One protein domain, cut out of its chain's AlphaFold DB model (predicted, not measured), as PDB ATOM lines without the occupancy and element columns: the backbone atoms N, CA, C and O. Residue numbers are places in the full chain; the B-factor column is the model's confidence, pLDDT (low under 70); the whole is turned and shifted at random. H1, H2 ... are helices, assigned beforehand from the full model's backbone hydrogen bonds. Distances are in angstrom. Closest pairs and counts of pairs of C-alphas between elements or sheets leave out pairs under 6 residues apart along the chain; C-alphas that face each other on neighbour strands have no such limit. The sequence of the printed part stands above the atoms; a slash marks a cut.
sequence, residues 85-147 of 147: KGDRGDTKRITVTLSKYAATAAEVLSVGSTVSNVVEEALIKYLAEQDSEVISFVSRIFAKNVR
ATOM      1  N   LYS A  85     184.648 302.627 177.081       75.50
ATOM      2  CA  LYS A  85     185.235 301.795 176.016       75.50
ATOM      3  C   LYS A  85     184.638 302.067 174.624       75.50
ATOM      4  O   LYS A  85     185.370 301.976 173.646       75.50
ATOM      5  N   GLY A  86     183.349 302.412 174.544       73.12
ATOM      6  CA  GLY A  86     182.673 302.762 173.288       73.12
ATOM      7  C   GLY A  86     183.091 304.114 172.694       73.12
ATOM      8  O   GLY A  86     183.057 304.269 171.479       73.12
ATOM      9  N   ASP A  87     183.565 305.043 173.526       77.69
ATOM     10  CA  ASP A  87     183.913 306.418 173.140       77.69
ATOM     11  C   ASP A  87     185.427 306.622 172.946       77.69
ATOM     12  O   ASP A  87     185.900 307.738 172.718       77.69
ATOM     13  N   ARG A  88     186.223 305.545 173.022       80.38
ATOM     14  CA  ARG A  88     187.693 305.575 172.870       80.38
ATOM     15  C   ARG A  88     188.182 305.672 171.423       80.38
ATOM     16  O   ARG A  88     189.389 305.678 171.199       80.38
ATOM     17  N   GLY A  89     187.272 305.814 170.460       81.12
ATOM     18  CA  GLY A  89     187.597 305.984 169.044       81.12
ATOM     19  C   GLY A  89     188.216 304.738 168.402       81.12
ATOM     20  O   GLY A  89     188.068 303.618 168.891       81.12
ATOM     21  N   ASP A  90     188.898 304.947 167.276       82.94
ATOM     22  CA  ASP A  90     189.476 303.868 166.476       82.94
ATOM     23  C   ASP A  90     190.718 303.231 167.118       82.94
ATOM     24  O   ASP A  90     191.494 303.855 167.846       82.94
ATOM     25  N   THR A  91     190.958 301.959 166.788       84.00
ATOM     26  CA  THR A  91     192.137 301.230 167.269       84.00
ATOM     27  C   THR A  91     193.397 301.664 166.517       84.00
ATOM     28  O   THR A  91     193.472 301.562 165.293       84.00
ATOM     29  N   LYS A  92     194.443 302.061 167.252       86.00
ATOM     30  CA  LYS A  92     195.762 302.385 166.691       86.00
ATOM     31  C   LYS A  92     196.808 301.347 167.087       86.00
ATOM     32  O   LYS A  92     197.008 301.065 168.266       86.00
ATOM     33  N   ARG A  93     197.542 300.819 166.103       89.06
ATOM     34  CA  ARG A  93     198.674 299.915 166.351       89.06
ATOM     35  C   ARG A  93     199.906 300.711 166.780       89.06
ATOM     36  O   ARG A  93     200.357 301.594 166.054       89.06
ATOM     37  N   ILE A  94     200.474 300.356 167.930       89.00
ATOM     38  CA  ILE A  94     201.752 300.881 168.426       89.00
ATOM     39  C   ILE A  94     202.752 299.735 168.605       89.00
ATOM     40  O   ILE A  94     202.358 298.605 168.892       89.00
ATOM     41  N   THR A  95     204.040 300.019 168.420       93.25
ATOM     42  CA  THR A  95     205.125 299.066 168.696       93.25
ATOM     43  C   THR A  95     205.889 299.563 169.914       93.25
ATOM     44  O   THR A  95     206.340 300.706 169.925       93.25
ATOM     45  N   VAL A  96     206.015 298.720 170.938       92.06
ATOM     46  CA  VAL A  96     206.714 299.039 172.189       92.06
ATOM     47  C   VAL A  96     207.719 297.942 172.515       92.06
ATOM     48  O   VAL A  96     207.516 296.782 172.163       92.06
ATOM     49  N   THR A  97     208.801 298.310 173.194       95.31
ATOM     50  CA  THR A  97     209.767 297.347 173.737       95.31
ATOM     51  C   THR A  97     209.504 297.195 175.229       95.31
ATOM     52  O   THR A  97     209.467 298.191 175.949       95.31
ATOM     53  N   LEU A  98     209.313 295.960 175.691       93.88
ATOM     54  CA  LEU A  98     209.070 295.631 177.096       93.88
ATOM     55  C   LEU A  98     210.221 294.787 177.646       93.88
ATOM     56  O   LEU A  98     210.909 294.087 176.901       93.88
ATOM     57  N   SER A  99     210.414 294.820 178.964       97.62
ATOM     58  CA  SER A  99     211.304 293.861 179.618       97.62
ATOM     59  C   SER A  99     210.739 292.444 179.490       97.62
ATOM     60  O   SER A  99     209.522 292.253 179.412       97.62
ATOM     61  N   LYS A 100     211.616 291.431 179.528       97.00
ATOM     62  CA  LYS A 100     211.203 290.019 179.477       97.00
ATOM     63  C   LYS A 100     210.154 289.691 180.547       97.00
ATOM     64  O   LYS A 100     209.172 289.029 180.250       97.00
ATOM     65  N   TYR A 101     210.335 290.212 181.764       97.00
ATOM     66  CA  TYR A 101     209.383 290.023 182.860       97.00
ATOM     67  C   TYR A 101     208.003 290.614 182.542       97.00
ATOM     68  O   TYR A 101     206.997 289.935 182.715       97.00
ATOM     69  N   ALA A 102     207.947 291.854 182.045       95.44
ATOM     70  CA  ALA A 102     206.683 292.508 181.715       95.44
ATOM     71  C   ALA A 102     205.957 291.810 180.554       95.44
ATOM     72  O   ALA A 102     204.740 291.657 180.607       95.44
ATOM     73  N   ALA A 103     206.699 291.339 179.546       95.25
ATOM     74  CA  ALA A 103     206.139 290.555 178.449       95.25
ATOM     75  C   ALA A 103     205.524 289.238 178.954       95.25
ATOM     76  O   ALA A 103     204.352 288.977 178.697       95.25
ATOM     77  N   THR A 104     206.261 288.464 179.759       95.56
ATOM     78  CA  THR A 104     205.746 287.218 180.354       95.56
ATOM     79  C   THR A 104     204.544 287.470 181.266       95.56
ATOM     80  O   THR A 104     203.569 286.726 181.220       95.56
ATOM     81  N   ALA A 105     204.571 288.531 182.077       94.62
ATOM     82  CA  ALA A 105     203.436 288.890 182.922       94.62
ATOM     83  C   ALA A 105     202.190 289.213 182.084       94.62
ATOM     84  O   ALA A 105     201.104 288.740 182.405       94.62
ATOM     85  N   ALA A 106     202.341 289.969 180.992       93.94
ATOM     86  CA  ALA A 106     201.228 290.294 180.107       93.94
ATOM     87  C   ALA A 106     200.654 289.046 179.416       93.94
ATOM     88  O   ALA A 106     199.436 288.915 179.325       93.94
ATOM     89  N   GLU A 107     201.505 288.107 178.991       93.75
ATOM     90  CA  GLU A 107     201.079 286.821 178.425       93.75
ATOM     91  C   GLU A 107     200.261 286.002 179.433       93.75
ATOM     92  O   GLU A 107     199.147 285.582 179.120       93.75
ATOM     93  N   VAL A 108     200.755 285.845 180.667       95.00
ATOM     94  CA  VAL A 108     200.055 285.097 181.729       95.00
ATOM     95  C   VAL A 108     198.729 285.759 182.113       95.00
ATOM     96  O   VAL A 108     197.726 285.076 182.300       95.00
ATOM     97  N   LEU A 109     198.697 287.089 182.210       93.25
ATOM     98  CA  LEU A 109     197.481 287.838 182.543       93.25
ATOM     99  C   LEU A 109     196.466 287.866 181.392       93.25
ATOM    100  O   LEU A 109     195.294 288.153 181.621       93.25
ATOM    101  N   SER A 110     196.889 287.565 180.162       94.44
ATOM    102  CA  SER A 110     196.015 287.584 178.987       94.44
ATOM    103  C   SER A 110     195.165 286.325 178.806       94.44
ATOM    104  O   SER A 110     194.423 286.239 177.832       94.44
ATOM    105  N   VAL A 111     195.215 285.353 179.726       89.44
ATOM    106  CA  VAL A 111     194.379 284.143 179.654       89.44
ATOM    107  C   VAL A 111     192.893 284.533 179.641       89.44
ATOM    108  O   VAL A 111     192.383 285.123 180.588       89.44
ATOM    109  N   GLY A 112     192.196 284.213 178.547       85.69
ATOM    110  CA  GLY A 112     190.795 284.605 178.332       85.69
ATOM    111  C   GLY A 112     190.597 285.996 177.715       85.69
ATOM    112  O   GLY A 112     189.460 286.434 177.553       85.69
ATOM    113  N   SER A 113     191.675 286.692 177.342       91.00
ATOM    114  CA  SER A 113     191.639 287.958 176.605       91.00
ATOM    115  C   SER A 113     192.816 288.062 175.615       91.00
ATOM    116  O   SER A 113     193.286 287.056 175.089       91.00
ATOM    117  N   THR A 114     193.268 289.278 175.302       92.62
ATOM    118  CA  THR A 114     194.450 289.533 174.473       92.62
ATOM    119  C   THR A 114     195.476 290.318 175.279       92.62
ATOM    120  O   THR A 114     195.122 291.106 176.157       92.62
ATOM    121  N   VAL A 115     196.760 290.167 174.944       92.88
ATOM    122  CA  VAL A 115     197.833 290.993 175.528       92.88
ATOM    123  C   VAL A 115     197.532 292.486 175.351       92.88
ATOM    124  O   VAL A 115     197.759 293.271 176.265       92.88
ATOM    125  N   SER A 116     196.955 292.879 174.210       91.69
ATOM    126  CA  SER A 116     196.528 294.258 173.960       91.69
ATOM    127  C   SER A 116     195.505 294.753 174.982       91.69
ATOM    128  O   SER A 116     195.681 295.853 175.494       91.69
ATOM    129  N   ASN A 117     194.500 293.942 175.335       90.50
ATOM    130  CA  ASN A 117     193.508 294.315 176.347       90.50
ATOM    131  C   ASN A 117     194.151 294.474 177.730       90.50
ATOM    132  O   ASN A 117     193.863 295.438 178.431       90.50
ATOM    133  N   VAL A 118     195.057 293.565 178.112       93.50
ATOM    134  CA  VAL A 118     195.782 293.650 179.394       93.50
ATOM    135  C   VAL A 118     196.606 294.934 179.472       93.50
ATOM    136  O   VAL A 118     196.585 295.629 180.488       93.50
ATOM    137  N   VAL A 119     197.323 295.266 178.395       93.19
ATOM    138  CA  VAL A 119     198.130 296.488 178.319       93.19
ATOM    139  C   VAL A 119     197.243 297.734 178.341       93.19
ATOM    140  O   VAL A 119     197.557 298.677 179.064       93.19
ATOM    141  N   GLU A 120     196.127 297.739 177.608       90.38
ATOM    142  CA  GLU A 120     195.163 298.846 177.621       90.38
ATOM    143  C   GLU A 120     194.611 299.078 179.035       90.38
ATOM    144  O   GLU A 120     194.655 300.198 179.545       90.38
ATOM    145  N   GLU A 121     194.162 298.020 179.716       89.69
ATOM    146  CA  GLU A 121     193.673 298.117 181.091       89.69
ATOM    147  C   GLU A 121     194.742 298.607 182.068       89.69
ATOM    148  O   GLU A 121     194.439 299.406 182.955       89.69
ATOM    149  N   ALA A 122     195.982 298.135 181.929       91.31
ATOM    150  CA  ALA A 122     197.090 298.576 182.767       91.31
ATOM    151  C   ALA A 122     197.380 300.070 182.570       91.31
ATOM    152  O   ALA A 122     197.551 300.790 183.552       91.31
ATOM    153  N   LEU A 123     197.373 300.552 181.322       91.56
ATOM    154  CA  LEU A 123     197.555 301.971 181.005       91.56
ATOM    155  C   LEU A 123     196.414 302.829 181.554       91.56
ATOM    156  O   LEU A 123     196.679 303.884 182.122       91.56
ATOM    157  N   ILE A 124     195.164 302.372 181.449       89.19
ATOM    158  CA  ILE A 124     194.001 303.083 182.002       89.19
ATOM    159  C   ILE A 124     194.073 303.142 183.526       89.19
ATOM    160  O   ILE A 124     193.868 304.205 184.106       89.19
ATOM    161  N   LYS A 125     194.392 302.019 184.180       87.62
ATOM    162  CA  LYS A 125     194.569 301.967 185.638       87.62
ATOM    163  C   LYS A 125     195.684 302.907 186.080       87.62
ATOM    164  O   LYS A 125     195.488 303.665 187.023       87.62
ATOM    165  N   TYR A 126     196.815 302.894 185.377       89.44
ATOM    166  CA  TYR A 126     197.932 303.786 185.665       89.44
ATOM    167  C   TYR A 126     197.557 305.258 185.464       89.44
ATOM    168  O   TYR A 126     197.872 306.087 186.315       89.44
ATOM    169  N   LEU A 127     196.843 305.580 184.380       86.25
ATOM    170  CA  LEU A 127     196.377 306.934 184.080       86.25
ATOM    171  C   LEU A 127     195.382 307.443 185.130       86.25
ATOM    172  O   LEU A 127     195.490 308.586 185.555       86.25
ATOM    173  N   ALA A 128     194.466 306.593 185.604       82.75
ATOM    174  CA  ALA A 128     193.512 306.936 186.660       82.75
ATOM    175  C   ALA A 128     194.182 307.245 188.014       82.75
ATOM    176  O   ALA A 128     193.555 307.843 188.890       82.75
ATOM    177  N   GLU A 129     195.436 306.832 188.205       83.25
ATOM    178  CA  GLU A 129     196.234 307.137 189.396       83.25
ATOM    179  C   GLU A 129     197.096 308.400 189.243       83.25
ATOM    180  O   GLU A 129     197.668 308.851 190.236       83.25
ATOM    181  N   GLN A 130     197.176 308.983 188.040       83.75
ATOM    182  CA  GLN A 130     197.911 310.224 187.788       83.75
ATOM    183  C   GLN A 130     197.129 311.468 188.228       83.75
ATOM    184  O   GLN A 130     195.920 311.431 188.466       83.75
ATOM    185  N   ASP A 131     197.838 312.595 188.298       80.19
ATOM    186  CA  ASP A 131     197.242 313.902 188.560       80.19
ATOM    187  C   ASP A 131     196.282 314.330 187.437       80.19
ATOM    188  O   ASP A 131     196.464 314.006 186.259       80.19
ATOM    189  N   SER A 132     195.269 315.118 187.800       77.44
ATOM    190  CA  SER A 132     194.209 315.570 186.887       77.44
ATOM    191  C   SER A 132     194.731 316.362 185.683       77.44
ATOM    192  O   SER A 132     194.130 316.326 184.609       77.44
ATOM    193  N   GLU A 133     195.871 317.043 185.819       79.69
ATOM    194  CA  GLU A 133     196.526 317.746 184.711       79.69
ATOM    195  C   GLU A 133     196.998 316.784 183.613       79.69
ATOM    196  O   GLU A 133     196.779 317.045 182.428       79.69
ATOM    197  N   VAL A 134     197.589 315.647 183.999       83.75
ATOM    198  CA  VAL A 134     198.066 314.617 183.064       83.75
ATOM    199  C   VAL A 134     196.887 314.007 182.317       83.75
ATOM    200  O   VAL A 134     196.929 313.865 181.094       83.75
ATOM    201  N   ILE A 135     195.805 313.706 183.034       80.81
ATOM    202  CA  ILE A 135     194.592 313.135 182.444       80.81
ATOM    203  C   ILE A 135     193.957 314.129 181.467       80.81
ATOM    204  O   ILE A 135     193.681 313.777 180.321       80.81
ATOM    205  N   SER A 136     193.820 315.399 181.867       79.94
ATOM    206  CA  SER A 136     193.309 316.459 180.990       79.94
ATOM    207  C   SER A 136     194.160 316.618 179.728       79.94
ATOM    208  O   SER A 136     193.619 316.788 178.632       79.94
ATOM    209  N   PHE A 137     195.487 316.531 179.852       84.88
ATOM    210  CA  PHE A 137     196.389 316.592 178.708       84.88
ATOM    211  C   PHE A 137     196.160 315.429 177.736       84.88
ATOM    212  O   PHE A 137     195.979 315.669 176.541       84.88
ATOM    213  N   VAL A 138     196.092 314.189 178.232       85.50
ATOM    214  CA  VAL A 138     195.808 313.009 177.399       85.50
ATOM    215  C   VAL A 138     194.467 313.158 176.678       85.50
ATOM    216  O   VAL A 138     194.413 312.967 175.462       85.50
ATOM    217  N   SER A 139     193.411 313.594 177.372       81.44
ATOM    218  CA  SER A 139     192.085 313.797 176.774       81.44
ATOM    219  C   SER A 139     192.080 314.888 175.694       81.44
ATOM    220  O   SER A 139     191.444 314.722 174.652       81.44
ATOM    221  N   ARG A 140     192.845 315.977 175.869       82.62
ATOM    222  CA  ARG A 140     193.018 317.011 174.826       82.62
ATOM    223  C   ARG A 140     193.739 316.471 173.593       82.62
ATOM    224  O   ARG A 140     193.339 316.779 172.470       82.62
ATOM    225  N   ILE A 141     194.799 315.683 173.785       85.88
ATOM    226  CA  ILE A 141     195.548 315.073 172.677       85.88
ATOM    227  C   ILE A 141     194.676 314.060 171.932       85.88
ATOM    228  O   ILE A 141     194.668 314.055 170.703       85.88
ATOM    229  N   PHE A 142     193.908 313.247 172.656       85.56
ATOM    230  CA  PHE A 142     192.942 312.324 172.071       85.56
ATOM    231  C   PHE A 142     191.904 313.063 171.215       85.56
ATOM    232  O   PHE A 142     191.794 312.780 170.024       85.56
ATOM    233  N   ALA A 143     191.244 314.092 171.756       80.19
ATOM    234  CA  ALA A 143     190.243 314.879 171.026       80.19
ATOM    235  C   ALA A 143     190.791 315.550 169.750       80.19
ATOM    236  O   ALA A 143     190.050 315.759 168.790       80.19
ATOM    237  N   LYS A 144     192.088 315.883 169.718       80.56
ATOM    238  CA  LYS A 144     192.755 316.413 168.520       80.56
ATOM    239  C   LYS A 144     192.963 315.349 167.437       80.56
ATOM    240  O   LYS A 144     192.942 315.694 166.264       80.56
ATOM    241  N   ASN A 145     193.193 314.099 167.828       73.75
ATOM    242  CA  ASN A 145     193.535 313.003 166.917       73.75
ATOM    243  C   ASN A 145     192.316 312.223 166.395       73.75
ATOM    244  O   ASN A 145     192.485 311.388 165.514       73.75
ATOM    245  N   VAL A 146     191.128 312.456 166.961       66.12
ATOM    246  CA  VAL A 146     189.855 311.832 166.545       66.12
ATOM    247  C   VAL A 146     189.083 312.705 165.533       66.12
ATOM    248  O   VAL A 146     188.056 312.281 165.014       66.12
ATOM    249  N   ARG A 147     189.573 313.916 165.223       53.88
ATOM    250  CA  ARG A 147     189.078 314.752 164.112       53.88
ATOM    251  C   ARG A 147     189.810 314.434 162.819       53.88
ATOM    252  O   ARG A 147     189.144 314.508 161.765       53.88
TER     253      ARG A 147
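Overview. This is residues 85 to 147 of the 147 residues of an uncharacterized protein of Alicyclobacillus sp. SO9 (UniProt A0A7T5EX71). Three helices follow one another as a loose zigzag: H2 is in the middle, H1 crosses its first end nearly at a right angle, and H3 folds back from its last end as an open V. A long stretch with no named element, residues 85 to 99, arches from near the mouth of this V to the start of H1. The printed part has 63 residues with three named helices, in the order H1, H2, H3, and no named strand; the class is all helix. The whole is loose, with a radius of gyration of the C-alphas of 13.5 A and spans of 34 by 25 by 21 A.

Arrangement. H2, residues 115 to 128, touches H1, residues 100 to 109, with its residues 115 to 119 alone. Their closest C-alphas, those of Val 115 and Ala 106, are 5.7 A apart, and their lines are about perpendicular at 81 degrees. H2 and H3, residues 132 to 145, only just touch, with 3 pairs of C-alphas within 8 A, and only at the corner by their link. The closest C-alphas there, those of Leu 127 and Ile 135, are 6.7 A apart. These two helices run opposite ways at a steep tilt of 49 degrees. H1 and H3 are apart. In H1, H2 and H3 every O i to N i+4 pair is within hydrogen-bond range.

Along the chain. H2 is 19.9 A from first to last C-alpha and begins at C-alpha 115, (197.833, 290.993, 175.528). H1 is 14.2 A long and begins at C-alpha 100, (211.203, 290.019, 179.477). H3 is 20.1 A long and ends at C-alpha 145, (193.535, 313.003, 166.917).

Size, cuts and confidence. The two C-alphas farthest apart, those of Tyr 101 and Arg 147, are 37.1 A apart. The printed part has no cut, and both links between helices are tight. Residues 128 to 134, of which 132 to 134 belong to H3, stand free. Mean pLDDT of the printed part is 86.7; residues 146 to 147 are under 70.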